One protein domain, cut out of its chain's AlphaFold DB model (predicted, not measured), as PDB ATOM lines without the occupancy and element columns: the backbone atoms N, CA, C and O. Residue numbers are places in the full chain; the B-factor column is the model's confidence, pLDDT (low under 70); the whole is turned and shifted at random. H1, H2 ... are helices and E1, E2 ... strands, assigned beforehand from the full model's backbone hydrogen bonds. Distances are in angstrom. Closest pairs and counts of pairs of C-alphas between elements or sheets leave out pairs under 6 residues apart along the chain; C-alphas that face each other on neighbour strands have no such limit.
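AT A GLANCE: This is residues 252 to 416 of the 417 residues of an uncharacterized protein of Enterovibrio norvegicus DSM 15893 (UniProt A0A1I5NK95). The chain winds in stacked turns as a short solenoid: strands E1 to E7 stand side by side as a parallel sheet along one wall, and the returning stretches, with the short helices H2, H3, H4 and H5 and the unnamed residues 327 to 341, make the opposite wall. H1 caps the end at E1; at the other end lie E6, E7 and H6, with the loop of residues 390 to 404 running outside the edge strand E6. The printed part has 165 residues, with six named helices and seven named strands in the order H1 E1 H2 E2 H3 E3 E4 H4 E5 H5 E6 E7 H6; the class is mixed, and the sheet order is E1 E2 E3 E4 E5 E7 E6. The whole is compact, with a radius of gyration of the C-alphas of 16.0 A, but elongated, spanning 49 by 31 by 25 A.

HOW THE PARTS SIT: H1, residues 253 to 265, is on the sheet at a height over the sheet of 7.9 A. It lies over E1, residues 276 to 287, where the closest C-alphas are those of Cys 258 and Cys 279, 5.5 A apart. E1 bends by 130 degrees at residue 284, and its parallel neighbour E2, residues 300 to 308, bends by 105 degrees at residue 305; N 279 and O 302 are 2.8 A apart, within hydrogen-bond range. E1, H2 (residues 290 to 294) and E2 form a strand-helix-strand unit, two parallel neighbour strands with a helix between them along the chain; E2, H3 (residues 312 to 316) and E3 (residues 322 to 326) form another, and both crossovers are right-handed. H2 and H3 touch, the closest C-alphas being those of Asp 290 and Pro 313, 5.4 A apart, and neither is on the sheet. Between the parallel neighbours E2 and E3, N 303 and O 324 are 2.9 A apart, and between E3 and its parallel neighbour E4, residues 342 to 346, N 325 and O 344 are 2.8 A apart, both within hydrogen-bond range. E4, H4 (residues 353 to 358) and E5 (residues 363 to 367) form a third right-handed unit; N 345 and O 365 are 2.8 A apart, within hydrogen-bond range. H5, residues 372 to 379, touches H4, the C-alphas of Gly 354 and Leu 378 being closest at 4.0 A; they run the same way at a shallow tilt of 19 degrees, on the same face of the sheet. E5, H5 and E6 (residues 384 to 389) form a split right-handed unit, with E7 (residues 405 to 412) between the two strands; N 366 and O 408 and N 387 and O 407, both 2.8 A, are within hydrogen-bond range. H6, residues 413 to 416, only grazes the sheet and touches H5, with the C-alphas of Arg 373 and Val 416 closest at 4.2 A. Every O i to N i+4 pair is within hydrogen-bond range in H1; the counts are 0 of 1 in H2 and H3, 0 of 2 in H4 and 1 of 4 in H5, beside O i to N i+3 counts of 2 of 2, 1 of 2, 3 of 3 and 3 of 5, and H6 is too short for an i+4 pair.

IN THESE COORDINATES: H1 begins at C-alpha 253, (62.692, -4.187, 52.361), and measures 18.4 A from first to last C-alpha. E1 measures 17.7 A, E2 16.9 A, E6 16.1 A and E7 18.9 A. E4 begins at C-alpha 342, (42.229, 11.210, 43.620), and H6 ends at C-alpha 416, (43.749, 27.073, 59.172).

THE WHOLE: The two C-alphas farthest apart are those of Thr 269 and Asp 414, 50.0 A. The printed part has no cut. The long links are E3 to E4 and E6 to E7, with 15 residues each. The mean pLDDT of the printed part is 86.8; residues 265 to 266 and 391 to 403 are under 70.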
ATOM      1  N   ASP A 252      63.861  -0.892  49.204       92.56
ATOM      2  CA  ASP A 252      63.185  -0.848  50.491       92.56
ATOM      3  C   ASP A 252      62.617  -2.231  50.877       92.56
ATOM      4  O   ASP A 252      61.740  -2.773  50.198       92.56
ATOM      5  N   PRO A 253      63.109  -2.844  51.970       90.81
ATOM      6  CA  PRO A 253      62.692  -4.187  52.361       90.81
ATOM      7  C   PRO A 253      61.250  -4.250  52.883       90.81
ATOM      8  O   PRO A 253      60.618  -5.301  52.761       90.81
ATOM      9  N   GLU A 254      60.724  -3.165  53.456       91.19
ATOM     10  CA  GLU A 254      59.328  -3.114  53.901       91.19
ATOM     11  C   GLU A 254      58.408  -3.004  52.684       91.19
ATOM     12  O   GLU A 254      57.386  -3.694  52.621       91.19
ATOM     13  N   MET A 255      58.819  -2.247  51.658       92.75
ATOM     14  CA  MET A 255      58.095  -2.249  50.392       92.75
ATOM     15  C   MET A 255      58.138  -3.595  49.682       92.75
ATOM     16  O   MET A 255      57.106  -4.041  49.183       92.75
ATOM     17  N   ALA A 256      59.281  -4.282  49.685       93.69
ATOM     18  CA  ALA A 256      59.381  -5.638  49.148       93.69
ATOM     19  C   ALA A 256      58.367  -6.581  49.815       93.69
ATOM     20  O   ALA A 256      57.679  -7.356  49.147       93.69
ATOM     21  N   SER A 257      58.255  -6.491  51.144       90.25
ATOM     22  CA  SER A 257      57.306  -7.281  51.927       90.25
ATOM     23  C   SER A 257      55.858  -6.929  51.582       90.25
ATOM     24  O   SER A 257      55.056  -7.835  51.347       90.25
ATOM     25  N   CYS A 258      55.524  -5.637  51.505       90.69
ATOM     26  CA  CYS A 258      54.174  -5.209  51.145       90.69
ATOM     27  C   CYS A 258      53.789  -5.656  49.728       90.69
ATOM     28  O   CYS A 258      52.739  -6.263  49.539       90.69
ATOM     29  N   VAL A 259      54.649  -5.415  48.736       93.81
ATOM     30  CA  VAL A 259      54.365  -5.786  47.345       93.81
ATOM     31  C   VAL A 259      54.218  -7.295  47.198       93.81
ATOM     32  O   VAL A 259      53.304  -7.745  46.518       93.81
ATOM     33  N   SER A 260      55.057  -8.085  47.869       89.62
ATOM     34  CA  SER A 260      54.931  -9.547  47.879       89.62
ATOM     35  C   SER A 260      53.584 -10.003  48.451       89.62
ATOM     36  O   SER A 260      52.929 -10.876  47.884       89.62
ATOM     37  N   MET A 261      53.121  -9.370  49.533       81.38
ATOM     38  CA  MET A 261      51.817  -9.665  50.127       81.38
ATOM     39  C   MET A 261      50.661  -9.255  49.210       81.38
ATOM     40  O   MET A 261      49.747 -10.047  48.993       81.38
ATOM     41  N   ALA A 262      50.711  -8.055  48.631       76.62
ATOM     42  CA  ALA A 262      49.695  -7.574  47.701       76.62
ATOM     43  C   ALA A 262      49.628  -8.445  46.440       76.62
ATOM     44  O   ALA A 262      48.542  -8.820  45.999       76.62
ATOM     45  N   ALA A 263      50.784  -8.843  45.904       80.31
ATOM     46  CA  ALA A 263      50.892  -9.777  44.793       80.31
ATOM     47  C   ALA A 263      50.300 -11.146  45.135       80.31
ATOM     48  O   ALA A 263      49.565 -11.719  44.340       80.31
ATOM     49  N   GLN A 264      50.551 -11.648  46.346       73.50
ATOM     50  CA  GLN A 264      49.968 -12.902  46.806       73.50
ATOM     51  C   GLN A 264      48.440 -12.828  46.918       73.50
ATOM     52  O   GLN A 264      47.764 -13.764  46.505       73.50
ATOM     53  N   VAL A 265      47.899 -11.739  47.471       66.94
ATOM     54  CA  VAL A 265      46.447 -11.549  47.650       66.94
ATOM     55  C   VAL A 265      45.728 -11.360  46.314       66.94
ATOM     56  O   VAL A 265      44.610 -11.835  46.153       66.94
ATOM     57  N   SER A 266      46.365 -10.684  45.358       66.69
ATOM     58  CA  SER A 266      45.807 -10.426  44.021       66.69
ATOM     59  C   SER A 266      46.156 -11.496  42.982       66.69
ATOM     60  O   SER A 266      45.805 -11.346  41.816       66.69
ATOM     61  N   GLU A 267      46.876 -12.549  43.383       74.88
ATOM     62  CA  GLU A 267      47.458 -13.563  42.491       74.88
ATOM     63  C   GLU A 267      48.332 -12.984  41.355       74.88
ATOM     64  O   GLU A 267      48.588 -13.642  40.342       74.88
ATOM     65  N   ALA A 268      48.839 -11.760  41.518       73.56
ATOM     66  CA  ALA A 268      49.724 -11.132  40.554       73.56
ATOM     67  C   ALA A 268      51.089 -11.832  40.568       73.56
ATOM     68  O   ALA A 268      51.783 -11.879  41.585       73.56
ATOM     69  N   THR A 269      51.509 -12.366  39.421       79.94
ATOM     70  CA  THR A 269      52.820 -13.033  39.291       79.94
ATOM     71  C   THR A 269      53.846 -12.158  38.584       79.94
ATOM     72  O   THR A 269      55.055 -12.350  38.751       79.94
ATOM     73  N   ARG A 270      53.384 -11.164  37.817       82.69
ATOM     74  CA  ARG A 270      54.223 -10.219  37.079       82.69
ATOM     75  C   ARG A 270      53.894  -8.782  37.443       82.69
ATOM     76  O   ARG A 270      52.788  -8.461  37.859       82.69
ATOM     77  N   VAL A 271      54.856  -7.893  37.223       88.88
ATOM     78  CA  VAL A 271      54.745  -6.483  37.643       88.88
ATOM     79  C   VAL A 271      53.604  -5.704  36.984       88.88
ATOM     80  O   VAL A 271      53.165  -4.697  37.528       88.88
ATOM     81  N   ASN A 272      53.114  -6.161  35.829       85.19
ATOM     82  CA  ASN A 272      51.972  -5.543  35.147       85.19
ATOM     83  C   ASN A 272      50.621  -6.062  35.655       85.19
ATOM     84  O   ASN A 272      49.605  -5.444  35.361       85.19
ATOM     85  N   ASP A 273      50.611  -7.186  36.372       80.12
ATOM     86  CA  ASP A 273      49.383  -7.818  36.857       80.12
ATOM     87  C   ASP A 273      48.930  -7.185  38.183       80.12
ATOM     88  O   ASP A 273      47.762  -7.265  38.553       80.12
ATOM     89  N   LEU A 274      49.855  -6.539  38.902       85.00
ATOM     90  CA  LEU A 274      49.573  -5.896  40.179       85.00
ATOM     91  C   LEU A 274      48.952  -4.511  39.955       85.00
ATOM     92  O   LEU A 274      49.653  -3.550  39.640       85.00
ATOM     93  N   SER A 275      47.636  -4.419  40.144       84.69
ATOM     94  CA  SER A 275      46.870  -3.174  39.988       84.69
ATOM     95  C   SER A 275      46.584  -2.448  41.301       84.69
ATOM     96  O   SER A 275      46.388  -1.234  41.303       84.69
ATOM     97  N   THR A 276      46.567  -3.170  42.422       79.94
ATOM     98  CA  THR A 276      46.226  -2.631  43.743       79.94
ATOM     99  C   THR A 276      47.316  -2.974  44.742       79.94
ATOM    100  O   THR A 276      47.718  -4.131  44.865       79.94
ATOM    101  N   LEU A 277      47.770  -1.967  45.479       90.31
ATOM    102  CA  LEU A 277      48.751  -2.108  46.540       90.31
ATOM    103  C   LEU A 277      48.143  -1.637  47.857       90.31
ATOM    104  O   LEU A 277      47.853  -0.456  48.012       90.31
ATOM    105  N   LEU A 278      47.988  -2.558  48.806       87.75
ATOM    106  CA  LEU A 278      47.518  -2.271  50.158       87.75
ATOM    107  C   LEU A 278      48.620  -2.613  51.161       87.75
ATOM    108  O   LEU A 278      48.925  -3.786  51.374       87.75
ATOM    109  N   CYS A 279      49.204  -1.587  51.775       86.31
ATOM    110  CA  CYS A 279      50.253  -1.727  52.775       86.31
ATOM    111  C   CYS A 279      49.746  -1.306  54.156       86.31
ATOM    112  O   CYS A 279      49.649  -0.114  54.443       86.31
ATOM    113  N   ASP A 280      49.503  -2.285  55.026       84.25
ATOM    114  CA  ASP A 280      49.403  -2.073  56.474       84.25
ATOM    115  C   ASP A 280      50.747  -2.449  57.106       84.25
ATOM    116  O   ASP A 280      51.076  -3.628  57.282       84.25
ATOM    117  N   LEU A 281      51.585  -1.438  57.335       79.81
ATOM    118  CA  LEU A 281      52.946  -1.627  57.826       79.81
ATOM    119  C   LEU A 281      53.034  -1.317  59.327       79.81
ATOM    120  O   LEU A 281      52.235  -0.554  59.873       79.81
ATOM    121  N   PRO A 282      54.027  -1.884  60.038       79.44
ATOM    122  CA  PRO A 282      54.228  -1.582  61.448       79.44
ATOM    123  C   PRO A 282      54.327  -0.074  61.689       79.44
ATOM    124  O   PRO A 282      55.025   0.631  60.968       79.44
ATOM    125  N   LYS A 283      53.685   0.413  62.754       77.50
ATOM    126  CA  LYS A 283      53.593   1.850  63.037       77.50
ATOM    127  C   LYS A 283      54.960   2.560  63.009       77.50
ATOM    128  O   LYS A 283      55.848   2.233  63.805       77.50
ATOM    129  N   ASN A 284      55.066   3.605  62.186       78.50
ATOM    130  CA  ASN A 284      56.273   4.389  61.882       78.50
ATOM    131  C   ASN A 284      57.364   3.600  61.124       78.50
ATOM    132  O   ASN A 284      58.561   3.872  61.283       78.50
ATOM    133  N   ALA A 285      56.984   2.588  60.337       86.31
ATOM    134  CA  ALA A 285      57.891   1.960  59.385       86.31
ATOM    135  C   ALA A 285      58.348   3.015  58.375       86.31
ATOM    136  O   ALA A 285      57.529   3.635  57.699       86.31
ATOM    137  N   LYS A 286      59.660   3.238  58.302       92.81
ATOM    138  CA  LYS A 286      60.235   4.190  57.356       92.81
ATOM    139  C   LYS A 286      60.322   3.541  55.995       92.81
ATOM    140  O   LYS A 286      61.055   2.563  55.875       92.81
ATOM    141  N   ILE A 287      59.620   4.112  55.022       93.88
ATOM    142  CA  ILE A 287      59.565   3.560  53.672       93.88
ATOM    143  C   ILE A 287      59.960   4.565  52.600       93.88
ATOM    144  O   ILE A 287      59.743   5.779  52.713       93.88
ATOM    145  N   ARG A 288      60.503   4.015  51.518       94.19
ATOM    146  CA  ARG A 288      60.745   4.697  50.252       94.19
ATOM    147  C   ARG A 288      59.904   4.077  49.146       94.19
ATOM    148  O   ARG A 288      59.839   2.862  49.021       94.19
ATOM    149  N   LEU A 289      59.285   4.925  48.326       95.00
ATOM    150  CA  LEU A 289      58.381   4.495  47.254       95.00
ATOM    151  C   LEU A 289      59.079   4.321  45.896       95.00
ATOM    152  O   LEU A 289      58.411   4.020  44.913       95.00
ATOM    153  N   ASP A 290      60.405   4.502  45.818       94.31
ATOM    154  CA  ASP A 290      61.175   4.421  44.565       94.31
ATOM    155  C   ASP A 290      60.938   3.099  43.807       94.31
ATOM    156  O   ASP A 290      60.886   3.082  42.577       94.31
ATOM    157  N   ASP A 291      60.750   1.998  44.540       93.31
ATOM    158  CA  ASP A 291      60.561   0.665  43.964       93.31
ATOM    159  C   ASP A 291      59.221   0.510  43.220       93.31
ATOM    160  O   ASP A 291      59.105  -0.339  42.331       93.31
ATOM    161  N   LEU A 292      58.223   1.357  43.521       93.94
ATOM    162  CA  LEU A 292      56.902   1.319  42.877       93.94
ATOM    163  C   LEU A 292      56.957   1.661  41.385       93.94
ATOM    164  O   LEU A 292      56.100   1.215  40.625       93.94
ATOM    165  N   ALA A 293      58.007   2.355  40.937       91.38
ATOM    166  CA  ALA A 293      58.241   2.628  39.520       91.38
ATOM    167  C   ALA A 293      58.384   1.347  38.670       91.38
ATOM    168  O   ALA A 293      58.219   1.388  37.451       91.38
ATOM    169  N   SER A 294      58.664   0.199  39.299       92.81
ATOM    170  CA  SER A 294      58.730  -1.102  38.623       92.81
ATOM    171  C   SER A 294      57.359  -1.678  38.250       92.81
ATOM    172  O   SER A 294      57.316  -2.685  37.544       92.81
ATOM    173  N   PHE A 295      56.259  -1.063  38.702       93.44
ATOM    174  CA  PHE A 295      54.893  -1.582  38.603       93.44
ATOM    175  C   PHE A 295      53.984  -0.616  37.824       93.44
ATOM    176  O   PHE A 295      53.188   0.118  38.409       93.44
ATOM    177  N   PRO A 296      54.073  -0.601  36.482       88.44
ATOM    178  CA  PRO A 296      53.356   0.373  35.657       88.44
ATOM    179  C   PRO A 296      51.833   0.158  35.626       88.44
ATOM    180  O   PRO A 296      51.118   1.039  35.154       88.44
ATOM    181  N   GLY A 297      51.347  -1.001  36.086       86.00
ATOM    182  CA  GLY A 297      49.921  -1.330  36.178       86.00
ATOM    183  C   GLY A 297      49.244  -0.884  37.477       86.00
ATOM    184  O   GLY A 297      48.027  -1.022  37.580       86.00
ATOM    185  N   LEU A 298      49.995  -0.354  38.452       91.75
ATOM    186  CA  LEU A 298      49.434   0.078  39.732       91.75
ATOM    187  C   LEU A 298      48.486   1.263  39.544       91.75
ATOM    188  O   LEU A 298      48.900   2.355  39.151       91.75
ATOM    189  N   ALA A 299      47.219   1.023  39.867       89.56
ATOM    190  CA  ALA A 299      46.129   1.977  39.762       89.56
ATOM    191  C   ALA A 299      45.688   2.533  41.118       89.56
ATOM    192  O   ALA A 299      45.279   3.692  41.193       89.56
ATOM    193  N   VAL A 300      45.791   1.723  42.175       87.25
ATOM    194  CA  VAL A 300      45.391   2.088  43.538       87.25
ATOM    195  C   VAL A 300      46.537   1.810  44.501       87.25
ATOM    196  O   VAL A 300      47.062   0.693  44.548       87.25
ATOM    197  N   VAL A 301      46.911   2.821  45.282       94.06
ATOM    198  CA  VAL A 301      47.941   2.716  46.322       94.06
ATOM    199  C   VAL A 301      47.356   3.142  47.661       94.06
ATOM    200  O   VAL A 301      46.979   4.298  47.834       94.06
ATOM    201  N   THR A 302      47.323   2.222  48.621       91.75
ATOM    202  CA  THR A 302      46.897   2.470  49.998       91.75
ATOM    203  C   THR A 302      48.043   2.189  50.961       91.75
ATOM    204  O   THR A 302      48.560   1.073  51.006       91.75
ATOM    205  N   LEU A 303      48.431   3.190  51.750       92.06
ATOM    206  CA  LEU A 303      49.501   3.097  52.744       92.06
ATOM    207  C   LEU A 303      48.967   3.492  54.122       92.06
ATOM    208  O   LEU A 303      48.454   4.597  54.284       92.06
ATOM    209  N   SER A 304      49.123   2.628  55.124       90.88
ATOM    210  CA  SER A 304      48.699   2.911  56.497       90.88
ATOM    211  C   SER A 304      49.833   2.719  57.502       90.88
ATOM    212  O   SER A 304      50.618   1.771  57.406       90.88
ATOM    213  N   GLY A 305      49.931   3.636  58.469       87.62
ATOM    214  CA  GLY A 305      50.861   3.527  59.596       87.62
ATOM    215  C   GLY A 305      52.336   3.805  59.278       87.62
ATOM    216  O   GLY A 305      53.205   3.404  60.060       87.62
ATOM    217  N   VAL A 306      52.650   4.472  58.164       91.00
ATOM    218  CA  VAL A 306      54.017   4.586  57.617       91.00
ATOM    219  C   VAL A 306      54.658   5.959  57.826       91.00
ATOM    220  O   VAL A 306      53.984   6.978  57.931       91.00
ATOM    221  N   ASP A 307      55.991   5.992  57.836       94.88
ATOM    222  CA  ASP A 307      56.798   7.209  57.721       94.88
ATOM    223  C   ASP A 307      57.387   7.271  56.299       94.88
ATOM    224  O   ASP A 307      58.407   6.639  56.005       94.88
ATOM    225  N   VAL A 308      56.751   8.025  55.404       95.50
ATOM    226  CA  VAL A 308      57.156   8.126  53.995       95.50
ATOM    227  C   VAL A 308      58.153   9.265  53.799       95.50
ATOM    228  O   VAL A 308      57.910  10.410  54.196       95.50
ATOM    229  N   GLU A 309      59.292   8.970  53.168       93.75
ATOM    230  CA  GLU A 309      60.299   9.991  52.849       93.75
ATOM    231  C   GLU A 309      59.805  10.953  51.756       93.75
ATOM    232  O   GLU A 309      59.889  12.171  51.921       93.75
ATOM    233  N   SER A 310      59.270  10.423  50.654       95.50
ATOM    234  CA  SER A 310      58.718  11.235  49.570       95.50
ATOM    235  C   SER A 310      57.638  10.509  48.770       95.50
ATOM    236  O   SER A 310      57.780   9.312  48.513       95.50
ATOM    237  N   LEU A 311      56.600  11.240  48.339       96.00
ATOM    238  CA  LEU A 311      55.607  10.747  47.368       96.00
ATOM    239  C   LEU A 311      55.986  10.992  45.901       96.00
ATOM    240  O   LEU A 311      55.312  10.467  45.022       96.00
ATOM    241  N   ALA A 312      57.086  11.700  45.622       95.38
ATOM    242  CA  ALA A 312      57.523  12.011  44.257       95.38
ATOM    243  C   ALA A 312      57.576  10.803  43.293       95.38
ATOM    244  O   ALA A 312      57.268  10.989  42.118       95.38
ATOM    245  N   PRO A 313      57.920   9.567  43.724       95.44
ATOM    246  CA  PRO A 313      57.886   8.404  42.833       95.44
ATOM    247  C   PRO A 313      56.512   8.104  42.211       95.44
ATOM    248  O   PRO A 313      56.455   7.453  41.171       95.44
ATOM    249  N   LEU A 314      55.416   8.589  42.807       95.12
ATOM    250  CA  LEU A 314      54.060   8.411  42.280       95.12
ATOM    251  C   LEU A 314      53.775   9.293  41.050       95.12
ATOM    252  O   LEU A 314      52.838   9.018  40.306       95.12
ATOM    253  N   ASN A 315      54.584  10.332  40.814       94.38
ATOM    254  CA  ASN A 315      54.350  11.341  39.778       94.38
ATOM    255  C   ASN A 315      54.272  10.777  38.357       94.38
ATOM    256  O   ASN A 315      53.493  11.261  37.544       94.38
ATOM    257  N   ASP A 316      55.066   9.753  38.058       87.75
ATOM    258  CA  ASP A 316      55.202   9.221  36.701       87.75
ATOM    259  C   ASP A 316      54.475   7.875  36.519       87.75
ATOM    260  O   ASP A 316      54.756   7.136  35.573       87.75
ATOM    261  N   MET A 317      53.546   7.535  37.422       91.62
ATOM    262  CA  MET A 317      52.792   6.279  37.372       91.62
ATOM    263  C   MET A 317      51.578   6.404  36.434       91.62
ATOM    264  O   MET A 317      50.616   7.094  36.765       91.62
ATOM    265  N   PRO A 318      51.574   5.728  35.268       87.38
ATOM    266  CA  PRO A 318      50.618   6.019  34.196       87.38
ATOM    267  C   PRO A 318      49.204   5.485  34.447       87.38
ATOM    268  O   PRO A 318      48.261   5.978  33.838       87.38
ATOM    269  N   ALA A 319      49.061   4.456  35.283       88.38
ATOM    270  CA  ALA A 319      47.773   3.849  35.615       88.38
ATOM    271  C   ALA A 319      47.178   4.389  36.923       88.38
ATOM    272  O   ALA A 319      46.050   4.035  37.259       88.38
ATOM    273  N   LEU A 320      47.924   5.220  37.662       93.38
ATOM    274  CA  LEU A 320      47.555   5.649  39.003       93.38
ATOM    275  C   LEU A 320      46.300   6.524  38.960       93.38
ATOM    276  O   LEU A 320      46.286   7.573  38.326       93.38
ATOM    277  N   SER A 321      45.266   6.076  39.665       88.81
ATOM    278  CA  SER A 321      43.946   6.713  39.723       88.81
ATOM    279  C   SER A 321      43.536   7.078  41.147       88.81
ATOM    280  O   SER A 321      42.753   8.006  41.339       88.81
ATOM    281  N   GLN A 322      44.097   6.401  42.154       87.50
ATOM    282  CA  GLN A 322      43.807   6.675  43.556       87.50
ATOM    283  C   GLN A 322      45.034   6.462  44.445       87.50
ATOM    284  O   GLN A 322      45.744   5.457  44.333       87.50
ATOM    285  N   VAL A 323      45.238   7.392  45.377       93.69
ATOM    286  CA  VAL A 323      46.220   7.275  46.460       93.69
ATOM    287  C   VAL A 323      45.525   7.550  47.784       93.69
ATOM    288  O   VAL A 323      44.991   8.637  47.988       93.69
ATOM    289  N   LEU A 324      45.571   6.584  48.693       92.94
ATOM    290  CA  LEU A 324      45.065   6.695  50.054       92.94
ATOM    291  C   LEU A 324      46.224   6.542  51.039       92.94
ATOM    292  O   LEU A 324      46.929   5.535  51.028       92.94
ATOM    293  N   ILE A 325      46.428   7.532  51.901       94.19
ATOM    294  CA  ILE A 325      47.429   7.467  52.964       94.19
ATOM    295  C   ILE A 325      46.765   7.766  54.300       94.19
ATOM    296  O   ILE A 325      46.187   8.835  54.489       94.19
ATOM    297  N   GLU A 326      46.899   6.835  55.239       90.50
ATOM    298  CA  GLU A 326      46.239   6.898  56.538       90.50
ATOM    299  C   GLU A 326      47.237   6.780  57.690       90.50
ATOM    300  O   GLU A 326      48.217   6.036  57.611       90.50
ATOM    301  N   GLN A 327      47.002   7.512  58.781       91.44
ATOM    302  CA  GLN A 327      47.739   7.378  60.049       91.44
ATOM    303  C   GLN A 327      49.269   7.397  59.882       91.44
ATOM    304  O   GLN A 327      49.997   6.619  60.506       91.44
ATOM    305  N   SER A 328      49.757   8.279  59.011       94.12
ATOM    306  CA  SER A 328      51.130   8.258  58.499       94.12
ATOM    307  C   SER A 328      51.834   9.606  58.652       94.12
ATOM    308  O   SER A 328      51.199  10.655  58.750       94.12
ATOM    309  N   THR A 329      53.167   9.600  58.630       95.94
ATOM    310  CA  THR A 329      53.983  10.819  58.531       95.94
ATOM    311  C   THR A 329      54.567  10.925  57.128       95.94
ATOM    312  O   THR A 329      55.174   9.974  56.645       95.94
ATOM    313  N   ILE A 330      54.454  12.086  56.484       96.62
ATOM    314  CA  ILE A 330      55.052  12.335  55.163       96.62
ATOM    315  C   ILE A 330      56.092  13.442  55.299       96.62
ATOM    316  O   ILE A 330      55.773  14.559  55.709       96.62
ATOM    317  N   SER A 331      57.344  13.147  54.947       96.00
ATOM    318  CA  SER A 331      58.424  14.141  55.046       96.00
ATOM    319  C   SER A 331      58.353  15.182  53.925       96.00
ATOM    320  O   SER A 331      58.622  16.354  54.174       96.00
ATOM    321  N   SER A 332      57.982  14.771  52.709       96.56
ATOM    322  CA  SER A 332      57.707  15.675  51.589       96.56
ATOM    323  C   SER A 332      56.777  15.025  50.564       96.56
ATOM    324  O   SER A 332      56.888  13.831  50.291       96.56
ATOM    325  N   PHE A 333      55.887  15.799  49.945       96.12
ATOM    326  CA  PHE A 333      55.124  15.314  48.790       96.12
ATOM    327  C   PHE A 333      55.987  15.280  47.524       96.12
ATOM    328  O   PHE A 333      55.822  14.392  46.698       96.12
ATOM    329  N   GLY A 334      56.964  16.184  47.412       94.56
ATOM    330  CA  GLY A 334      57.800  16.316  46.223       94.56
ATOM    331  C   GLY A 334      57.040  16.900  45.028       94.56
ATOM    332  O   GLY A 334      56.114  17.692  45.202       94.56
ATOM    333  N   ASP A 335      57.471  16.555  43.813       94.31
ATOM    334  CA  ASP A 335      56.743  16.916  42.593       94.31
ATOM    335  C   ASP A 335      55.586  15.934  42.386       94.31
ATOM    336  O   ASP A 335      55.810  14.727  42.353       94.31
ATOM    337  N   MET A 336      54.371  16.466  42.280       94.31
ATOM    338  CA  MET A 336      53.129  15.712  42.071       94.31
ATOM    339  C   MET A 336      52.342  16.272  40.873       94.31
ATOM    340  O   MET A 336      51.136  16.052  40.755       94.31
ATOM    341  N   SER A 337      52.989  17.061  40.009       94.19
ATOM    342  CA  SER A 337      52.342  17.815  38.927       94.19
ATOM    343  C   SER A 337      51.733  16.953  37.818       94.19
ATOM    344  O   SER A 337      50.826  17.412  37.127       94.19
ATOM    345  N   ASN A 338      52.184  15.706  37.661       93.75
ATOM    346  CA  ASN A 338      51.656  14.769  36.664       93.75
ATOM    347  C   ASN A 338      50.641  13.769  37.243       93.75
ATOM    348  O   ASN A 338      50.078  12.977  36.487       93.75
ATOM    349  N   VAL A 339      50.402  13.786  38.557       93.19
ATOM    350  CA  VAL A 339      49.523  12.816  39.223       93.19
ATOM    351  C   VAL A 339      48.065  13.106  38.889       93.19
ATOM    352  O   VAL A 339      47.505  14.056  39.416       93.19
ATOM    353  N   GLN A 340      47.438  12.269  38.063       88.50
ATOM    354  CA  GLN A 340      46.011  12.351  37.707       88.50
ATOM    355  C   GLN A 340      45.182  11.369  38.545       88.50
ATOM    356  O   GLN A 340      44.457  10.532  38.016       88.50
ATOM    357  N   ALA A 341      45.347  11.440  39.863       87.81
ATOM    358  CA  ALA A 341      44.698  10.545  40.811       87.81
ATOM    359  C   ALA A 341      43.925  11.335  41.867       87.81
ATOM    360  O   ALA A 341      44.327  12.441  42.236       87.81
ATOM    361  N   ASP A 342      42.862  10.731  42.396       86.31
ATOM    362  CA  ASP A 342      42.229  11.210  43.620       86.31
ATOM    363  C   ASP A 342      43.171  10.928  44.801       86.31
ATOM    364  O   ASP A 342      43.621   9.794  45.010       86.31
ATOM    365  N   LEU A 343      43.491  11.972  45.565       93.25
ATOM    366  CA  LEU A 343      44.390  11.884  46.713       93.25
ATOM    367  C   LEU A 343      43.585  11.958  48.005       93.25
ATOM    368  O   LEU A 343      42.835  12.907  48.213       93.25
ATOM    369  N   VAL A 344      43.763  10.990  48.894       92.12
ATOM    370  CA  VAL A 344      43.088  10.939  50.191       92.12
ATOM    371  C   VAL A 344      44.132  10.806  51.290       92.12
ATOM    372  O   VAL A 344      44.941   9.880  51.295       92.12
ATOM    373  N   PHE A 345      44.111  11.745  52.229       94.44
ATOM    374  CA  PHE A 345      45.011  11.803  53.370       94.44
ATOM    375  C   PHE A 345      44.187  11.841  54.653       94.44
ATOM    376  O   PHE A 345      43.513  12.836  54.905       94.44
ATOM    377  N   SER A 346      44.258  10.794  55.474       91.75
ATOM    378  CA  SER A 346      43.545  10.725  56.756       91.75
ATOM    379  C   SER A 346      44.522  10.552  57.914       91.75
ATOM    380  O   SER A 346      45.418   9.712  57.862       91.75
ATOM    381  N   GLU A 347      44.411  11.372  58.958       92.06
ATOM    382  CA  GLU A 347      45.336  11.350  60.103       92.06
ATOM    383  C   GLU A 347      46.822  11.476  59.685       92.06
ATOM    384  O   GLU A 347      47.720  10.866  60.276       92.06
ATOM    385  N   VAL A 348      47.096  12.261  58.635       95.06
ATOM    386  CA  VAL A 348      48.448  12.448  58.092       95.06
ATOM    387  C   VAL A 348      49.160  13.616  58.767       95.06
ATOM    388  O   VAL A 348      48.631  14.723  58.904       95.06
ATOM    389  N   ASN A 349      50.413  13.380  59.156       95.00
ATOM    390  CA  ASN A 349      51.302  14.390  59.711       95.00
ATOM    391  C   ASN A 349      52.356  14.826  58.682       95.00
ATOM    392  O   ASN A 349      53.230  14.046  58.305       95.00
ATOM    393  N   THR A 350      52.309  16.086  58.255       95.62
ATOM    394  CA  THR A 350      53.318  16.685  57.372       95.62
ATOM    395  C   THR A 350      53.305  18.209  57.475       95.62
ATOM    396  O   THR A 350      52.306  18.813  57.861       95.62
ATOM    397  N   GLU A 351      54.428  18.838  57.131       93.56
ATOM    398  CA  GLU A 351      54.549  20.296  57.000       93.56
ATOM    399  C   GLU A 351      54.513  20.752  55.525       93.56
ATOM    400  O   GLU A 351      54.480  21.951  55.250       93.56
ATOM    401  N   ASP A 352      54.503  19.813  54.571       96.06
ATOM    402  CA  ASP A 352      54.718  20.080  53.141       96.06
ATOM    403  C   ASP A 352      53.416  20.233  52.331       96.06
ATOM    404  O   ASP A 352      53.429  20.172  51.108       96.06
ATOM    405  N   TRP A 353      52.267  20.462  52.979       96.19
ATOM    406  CA  TRP A 353      50.958  20.562  52.306       96.19
ATOM    407  C   TRP A 353      50.932  21.525  51.114       96.19
ATOM    408  O   TRP A 353      50.229  21.285  50.136       96.19
ATOM    409  N   GLY A 354      51.726  22.597  51.159       94.81
ATOM    410  CA  GLY A 354      51.839  23.569  50.073       94.81
ATOM    411  C   GLY A 354      52.333  22.985  48.743       94.81
ATOM    412  O   GLY A 354      52.032  23.559  47.699       94.81
ATOM    413  N   ALA A 355      53.040  21.851  48.746       94.81
ATOM    414  CA  ALA A 355      53.467  21.170  47.523       94.81
ATOM    415  C   ALA A 355      52.274  20.690  46.674       94.81
ATOM    416  O   ALA A 355      52.326  20.761  45.445       94.81
ATOM    417  N   LEU A 356      51.161  20.311  47.314       95.50
ATOM    418  CA  LEU A 356      49.949  19.854  46.627       95.50
ATOM    419  C   LEU A 356      49.248  20.957  45.820       95.50
ATOM    420  O   LEU A 356      48.447  20.649  44.940       95.50
ATOM    421  N   ALA A 357      49.586  22.230  46.049       93.25
ATOM    422  CA  ALA A 357      49.029  23.360  45.306       93.25
ATOM    423  C   ALA A 357      49.349  23.327  43.802       93.25
ATOM    424  O   ALA A 357      48.686  24.001  43.021       93.25
ATOM    425  N   HIS A 358      50.379  22.576  43.408       91.00
ATOM    426  CA  HIS A 358      50.781  22.388  42.014       91.00
ATOM    427  C   HIS A 358      50.649  20.927  41.572       91.00
ATOM    428  O   HIS A 358      51.287  20.527  40.600       91.00
ATOM    429  N   SER A 359      49.888  20.118  42.315       93.50
ATOM    430  CA  SER A 359      49.630  18.740  41.911       93.50
ATOM    431  C   SER A 359      48.734  18.695  40.672       93.50
ATOM    432  O   SER A 359      47.957  19.615  40.426       93.50
ATOM    433  N   GLY A 360      48.850  17.620  39.894       91.62
ATOM    434  CA  GLY A 360      47.936  17.333  38.786       91.62
ATOM    435  C   GLY A 360      46.598  16.740  39.239       91.62
ATOM    436  O   GLY A 360      45.785  16.376  38.391       91.62
ATOM    437  N   ALA A 361      46.394  16.594  40.553       90.62
ATOM    438  CA  ALA A 361      45.243  15.911  41.115       90.62
ATOM    439  C   ALA A 361      43.981  16.753  40.926       90.62
ATOM    440  O   ALA A 361      43.978  17.963  41.171       90.62
ATOM    441  N   GLU A 362      42.890  16.096  40.540       79.88
ATOM    442  CA  GLU A 362      41.589  16.756  40.420       79.88
ATOM    443  C   GLU A 362      40.994  17.022  41.808       79.88
ATOM    444  O   GLU A 362      40.491  18.116  42.088       79.88
ATOM    445  N   ARG A 363      41.089  16.029  42.704       84.81
ATOM    446  CA  ARG A 363      40.526  16.096  44.055       84.81
ATOM    447  C   ARG A 363      41.512  15.618  45.106       84.81
ATOM    448  O   ARG A 363      42.200  14.610  44.944       84.81
ATOM    449  N   ILE A 364      41.535  16.357  46.208       93.69
ATOM    450  CA  ILE A 364      42.357  16.071  47.377       93.69
ATOM    451  C   ILE A 364      41.464  16.105  48.612       93.69
ATOM    452  O   ILE A 364      40.878  17.137  48.925       93.69
ATOM    453  N   TYR A 365      41.397  15.000  49.337       90.31
ATOM    454  CA  TYR A 365      40.688  14.877  50.603       90.31
ATOM    455  C   TYR A 365      41.711  14.869  51.736       90.31
ATOM    456  O   TYR A 365      42.671  14.100  51.701       90.31
ATOM    457  N   ILE A 366      41.533  15.749  52.717       93.81
ATOM    458  CA  ILE A 366      42.405  15.854  53.887       93.81
ATOM    459  C   ILE A 366      41.551  15.808  55.148       93.81
ATOM    460  O   ILE A 366      40.905  16.794  55.509       93.81
ATOM    461  N   GLU A 367      41.590  14.671  55.826       89.06
ATOM    462  CA  GLU A 367      40.827  14.393  57.036       89.06
ATOM    463  C   GLU A 367      41.747  14.316  58.251       89.06
ATOM    464  O   GLU A 367      42.791  13.661  58.235       89.06
ATOM    465  N   GLN A 368      41.345  14.988  59.326       88.88
ATOM    466  CA  GLN A 368      42.015  14.988  60.619       88.88
ATOM    467  C   GLN A 368      43.538  15.196  60.516       88.88
ATOM    468  O   GLN A 368      44.305  14.418  61.096       88.88
ATOM    469  N   PRO A 369      44.029  16.229  59.799       92.06
ATOM    470  CA  PRO A 369      45.459  16.504  59.772       92.06
ATOM    471  C   PRO A 369      45.958  16.779  61.195       92.06
ATOM    472  O   PRO A 369      45.231  17.303  62.043       92.06
ATOM    473  N   SER A 370      47.229  16.470  61.460       87.25
ATOM    474  CA  SER A 370      47.817  16.613  62.803       87.25
ATOM    475  C   SER A 370      47.676  18.027  63.396       87.25
ATOM    476  O   SER A 370      47.536  18.185  64.611       87.25
ATOM    477  N   ASP A 371      47.694  19.049  62.537       92.06
ATOM    478  CA  ASP A 371      47.375  20.441  62.855       92.06
ATOM    479  C   ASP A 371      46.735  21.117  61.636       92.06
ATOM    480  O   ASP A 371      47.390  21.279  60.608       92.06
ATOM    481  N   CYS A 372      45.491  21.586  61.745       94.00
ATOM    482  CA  CYS A 372      44.818  22.328  60.671       94.00
ATOM    483  C   CYS A 372      45.610  23.555  60.189       94.00
ATOM    484  O   CYS A 372      45.554  23.901  59.009       94.00
ATOM    485  N   ARG A 373      46.426  24.185  61.045       94.88
ATOM    486  CA  ARG A 373      47.271  25.324  60.636       94.88
ATOM    487  C   ARG A 373      48.348  24.947  59.628       94.88
ATOM    488  O   ARG A 373      48.819  25.812  58.883       94.88
ATOM    489  N   SER A 374      48.735  23.674  59.574       94.50
ATOM    490  CA  SER A 374      49.702  23.177  58.590       94.50
ATOM    491  C   SER A 374      49.178  23.298  57.151       94.50
ATOM    492  O   SER A 374      49.973  23.490  56.233       94.50
ATOM    493  N   LEU A 375      47.851  23.321  56.955       95.50
ATOM    494  CA  LEU A 375      47.221  23.512  55.644       95.50
ATOM    495  C   LEU A 375      47.339  24.945  55.112       95.50
ATOM    496  O   LEU A 375      47.054  25.194  53.942       95.50
ATOM    497  N   SER A 376      47.774  25.907  55.932       94.44
ATOM    498  CA  SER A 376      47.828  27.324  55.553       94.44
ATOM    499  C   SER A 376      48.648  27.588  54.286       94.44
ATOM    500  O   SER A 376      48.294  28.476  53.512       94.44
ATOM    501  N   SER A 377      49.715  26.828  54.036       94.31
ATOM    502  CA  SER A 377      50.539  26.959  52.827       94.31
ATOM    503  C   SER A 377      49.800  26.515  51.559       94.31
ATOM    504  O   SER A 377      49.926  27.170  50.525       94.31
ATOM    505  N   LEU A 378      48.982  25.463  51.654       94.69
ATOM    506  CA  LEU A 378      48.128  24.966  50.575       94.69
ATOM    507  C   LEU A 378      46.961  25.921  50.315       94.69
ATOM    508  O   LEU A 378      46.780  26.390  49.192       94.69
ATOM    509  N   VAL A 379      46.224  26.282  51.367       92.00
ATOM    510  CA  VAL A 379      45.036  27.144  51.285       92.00
ATOM    511  C   VAL A 379      45.378  28.538  50.758       92.00
ATOM    512  O   VAL A 379      44.675  29.077  49.906       92.00
ATOM    513  N   ASN A 380      46.477  29.137  51.227       90.88
ATOM    514  CA  ASN A 380      46.859  30.493  50.826       90.88
ATOM    515  C   ASN A 380      47.623  30.553  49.492       90.88
ATOM    516  O   ASN A 380      48.022  31.642  49.077       90.88
ATOM    517  N   SER A 381      47.839  29.416  48.820       90.88
ATOM    518  CA  SER A 381      48.524  29.373  47.520       90.88
ATOM    519  C   SER A 381      47.746  30.104  46.420       90.88
ATOM    520  O   SER A 381      48.345  30.644  45.491       90.88
ATOM    521  N   GLY A 382      46.412  30.127  46.530       85.88
ATOM    522  CA  GLY A 382      45.508  30.623  45.492       85.88
ATOM    523  C   GLY A 382      45.416  29.725  44.253       85.88
ATOM    524  O   GLY A 382      44.752  30.112  43.296       85.88
ATOM    525  N   ALA A 383      46.076  28.561  44.259       88.56
ATOM    526  CA  ALA A 383      46.068  27.604  43.152       88.56
ATOM    527  C   ALA A 383      44.971  26.533  43.289       88.56
ATOM    528  O   ALA A 383      44.614  25.895  42.306       88.56
ATOM    529  N   VAL A 384      44.413  26.366  44.491       90.38
ATOM    530  CA  VAL A 384      43.391  25.361  44.803       90.38
ATOM    531  C   VAL A 384      42.101  26.017  45.285       90.38
ATOM    532  O   VAL A 384      42.129  27.081  45.911       90.38
ATOM    533  N   SER A 385      40.965  25.372  45.025       89.12
ATOM    534  CA  SER A 385      39.698  25.695  45.693       89.12
ATOM    535  C   SER A 385      39.548  24.813  46.922       89.12
ATOM    536  O   SER A 385      39.716  23.606  46.816       89.12
ATOM    537  N   VAL A 386      39.233  25.400  48.076       87.81
ATOM    538  CA  VAL A 386      39.162  24.664  49.346       87.81
ATOM    539  C   VAL A 386      37.740  24.678  49.877       87.81
ATOM    540  O   VAL A 386      37.130  25.743  49.991       87.81
ATOM    541  N   ILE A 387      37.244  23.501  50.229       84.75
ATOM    542  CA  ILE A 387      35.972  23.282  50.903       84.75
ATOM    543  C   ILE A 387      36.298  22.909  52.350       84.75
ATOM    544  O   ILE A 387      36.944  21.892  52.605       84.75
ATOM    545  N   PHE A 388      35.896  23.772  53.281       84.62
ATOM    546  CA  PHE A 388      36.141  23.594  54.714       84.62
ATOM    547  C   PHE A 388      34.941  22.957  55.392       84.62
ATOM    548  O   PHE A 388      33.816  23.148  54.946       84.62
ATOM    549  N   SER A 389      35.163  22.330  56.541       78.69
ATOM    550  CA  SER A 389      34.096  22.092  57.505       78.69
ATOM    551  C   SER A 389      33.632  23.416  58.124       78.69
ATOM    552  O   SER A 389      34.434  24.296  58.451       78.69
ATOM    553  N   ASP A 390      32.332  23.563  58.329       72.12
ATOM    554  CA  ASP A 390      31.707  24.680  59.036       72.12
ATOM    555  C   ASP A 390      31.846  24.578  60.569       72.12
ATOM    556  O   ASP A 390      31.435  25.478  61.302       72.12
ATOM    557  N   GLY A 391      32.471  23.504  61.063       60.62
ATOM    558  CA  GLY A 391      32.647  23.221  62.487       60.62
ATOM    559  C   GLY A 391      31.483  22.463  63.128       60.62
ATOM    560  O   GLY A 391      31.623  22.019  64.269       60.62
ATOM    561  N   GLU A 392      30.378  22.263  62.406       56.09
ATOM    562  CA  GLU A 392      29.281  21.344  62.745       56.09
ATOM    563  C   GLU A 392      29.362  20.037  61.931       56.09
ATOM    564  O   GLU A 392      28.578  19.114  62.154       56.09
ATOM    565  N   GLY A 393      30.363  19.928  61.049       49.25
ATOM    566  CA  GLY A 393      30.621  18.764  60.204       49.25
ATOM    567  C   GLY A 393      30.040  18.888  58.796       49.25
ATOM    568  O   GLY A 393      30.191  17.951  58.018       49.25
ATOM    569  N   GLN A 394      29.410  20.016  58.445       47.94
ATOM    570  CA  GLN A 394      28.955  20.284  57.081       47.94
ATOM    571  C   GLN A 394      30.031  21.035  56.296       47.94
ATOM    572  O   GLN A 394      30.817  21.800  56.847       47.94
ATOM    573  N   LEU A 395      30.083  20.812  54.988       53.41
ATOM    574  CA  LEU A 395      31.074  21.428  54.112       53.41
ATOM    575  C   LEU A 395      30.601  22.818  53.632       53.41
ATOM    576  O   LEU A 395      29.580  22.935  52.959       53.41
ATOM    577  N   ASP A 396      31.352  23.880  53.942       58.72
ATOM    578  CA  ASP A 396      31.119  25.251  53.466       58.72
ATOM    579  C   ASP A 396      31.830  25.495  52.122       58.72
ATOM    580  O   ASP A 396      33.039  25.742  52.057       58.72
ATOM    581  N   ALA A 397      31.057  25.460  51.033       55.59
ATOM    582  CA  ALA A 397      31.525  25.672  49.661       55.59
ATOM    583  C   ALA A 397      31.551  27.157  49.221       55.59
ATOM    584  O   ALA A 397      31.396  27.481  48.037       55.59
ATOM    585  N   GLN A 398      31.734  28.112  50.141       48.56
ATOM    586  CA  GLN A 398      31.826  29.528  49.768       48.56
ATOM    587  C   GLN A 398      33.098  29.864  48.975       48.56
ATOM    588  O   GLN A 398      34.166  30.086  49.549       48.56
ATOM    589  N   GLY A 399      32.932  30.053  47.661       49.34
ATOM    590  CA  GLY A 399      33.906  30.741  46.804       49.34
ATOM    591  C   GLY A 399      34.512  29.922  45.666       49.34
ATOM    592  O   GLY A 399      35.551  30.331  45.153       49.34
ATOM    593  N   MET A 400      33.886  28.817  45.245       50.66
ATOM    594  CA  MET A 400      34.348  28.017  44.103       50.66
ATOM    595  C   MET A 400      34.334  28.840  42.805       50.66
ATOM    596  O   MET A 400      33.287  29.056  42.197       50.66
ATOM    597  N   MET A 401      35.500  29.316  42.373       46.78
ATOM    598  CA  MET A 401      35.695  29.931  41.060       46.78
ATOM    599  C   MET A 401      37.026  29.441  40.473       46.78
ATOM    600  O   MET A 401      38.086  29.892  40.894       46.78
ATOM    601  N   ASN A 402      36.939  28.583  39.450       57.78
ATOM    602  CA  ASN A 402      37.983  28.289  38.456       57.78
ATOM    603  C   ASN A 402      39.358  27.809  38.978       57.78
ATOM    604  O   ASN A 402      40.376  28.283  38.473       57.78
ATOM    605  N   ALA A 403      39.412  26.894  39.949       64.19
ATOM    606  CA  ALA A 403      40.646  26.147  40.220       64.19
ATOM    607  C   ALA A 403      40.549  24.745  39.609       64.19
ATOM    608  O   ALA A 403      39.488  24.128  39.690       64.19
ATOM    609  N   ASP A 404      41.650  24.265  39.033       77.25
ATOM    610  CA  ASP A 404      41.734  22.930  38.423       77.25
ATOM    611  C   ASP A 404      41.800  21.811  39.486       77.25
ATOM    612  O   ASP A 404      41.473  20.666  39.195       77.25
ATOM    613  N   THR A 405      42.141  22.158  40.734       86.88
ATOM    614  CA  THR A 405      42.228  21.235  41.874       86.88
ATOM    615  C   THR A 405      41.299  21.671  43.005       86.88
ATOM    616  O   THR A 405      41.324  22.830  43.449       86.88
ATOM    617  N   VAL A 406      40.507  20.722  43.512       88.94
ATOM    618  CA  VAL A 406      39.615  20.907  44.664       88.94
ATOM    619  C   VAL A 406      40.174  20.176  45.882       88.94
ATOM    620  O   VAL A 406      40.460  18.985  45.832       88.94
ATOM    621  N   VAL A 407      40.302  20.894  46.994       90.88
ATOM    622  CA  VAL A 407      40.716  20.364  48.293       90.88
ATOM    623  C   VAL A 407      39.508  20.340  49.223       90.88
ATOM    624  O   VAL A 407      38.875  21.370  49.437       90.88
ATOM    625  N   ILE A 408      39.204  19.188  49.802       88.75
ATOM    626  CA  ILE A 408      38.125  18.990  50.770       88.75
ATOM    627  C   ILE A 408      38.768  18.642  52.105       88.75
ATOM    628  O   ILE A 408      39.623  17.760  52.168       88.75
ATOM    629  N   THR A 409      38.393  19.347  53.170       88.25
ATOM    630  CA  THR A 409      38.960  19.102  54.498       88.25
ATOM    631  C   THR A 409      37.948  19.270  55.620       88.25
ATOM    632  O   THR A 409      37.071  20.132  55.567       88.25
ATOM    633  N   ASP A 410      38.108  18.466  56.670       86.38
ATOM    634  CA  ASP A 410      37.341  18.559  57.914       86.38
ATOM    635  C   ASP A 410      37.826  19.686  58.851       86.38
ATOM    636  O   ASP A 410      37.206  19.964  59.880       86.38
ATOM    637  N   CYS A 411      38.900  20.391  58.485       89.88
ATOM    638  CA  CYS A 411      39.322  21.615  59.152       89.88
ATOM    639  C   CYS A 411      38.335  22.763  58.912       89.88
ATOM    640  O   CYS A 411      37.764  22.919  57.833       89.88
ATOM    641  N   THR A 412      38.203  23.643  59.904       89.69
ATOM    642  CA  THR A 412      37.445  24.897  59.759       89.69
ATOM    643  C   THR A 412      38.325  25.999  59.182       89.69
ATOM    644  O   THR A 412      39.529  26.042  59.460       89.69
ATOM    645  N   ARG A 413      37.738  26.949  58.447       88.19
ATOM    646  CA  ARG A 413      38.472  28.103  57.894       88.19
ATOM    647  C   ARG A 413      39.276  28.857  58.964       88.19
ATOM    648  O   ARG A 413      40.440  29.179  58.745       88.19
ATOM    649  N   ASP A 414      38.684  29.070  60.138       88.56
ATOM    650  CA  ASP A 414      39.330  29.751  61.267       88.56
ATOM    651  C   ASP A 414      40.467  28.931  61.897       88.56
ATOM    652  O   ASP A 414      41.357  29.504  62.513       88.56
ATOM    653  N   SER A 415      40.451  27.600  61.766       90.69
ATOM    654  CA  SER A 415      41.515  26.731  62.292       90.69
ATOM    655  C   SER A 415      42.753  26.652  61.399       90.69
ATOM    656  O   SER A 415      43.810  26.228  61.868       90.69
ATOM    657  N   VAL A 416      42.633  27.051  60.129       89.06
ATOM    658  CA  VAL A 416      43.749  27.073  59.172       89.06
ATOM    659  C   VAL A 416      44.509  28.406  59.195       89.06
ATOM    660  O   VAL A 416      45.702  28.435  58.883       89.06
TER     661      VAL A 416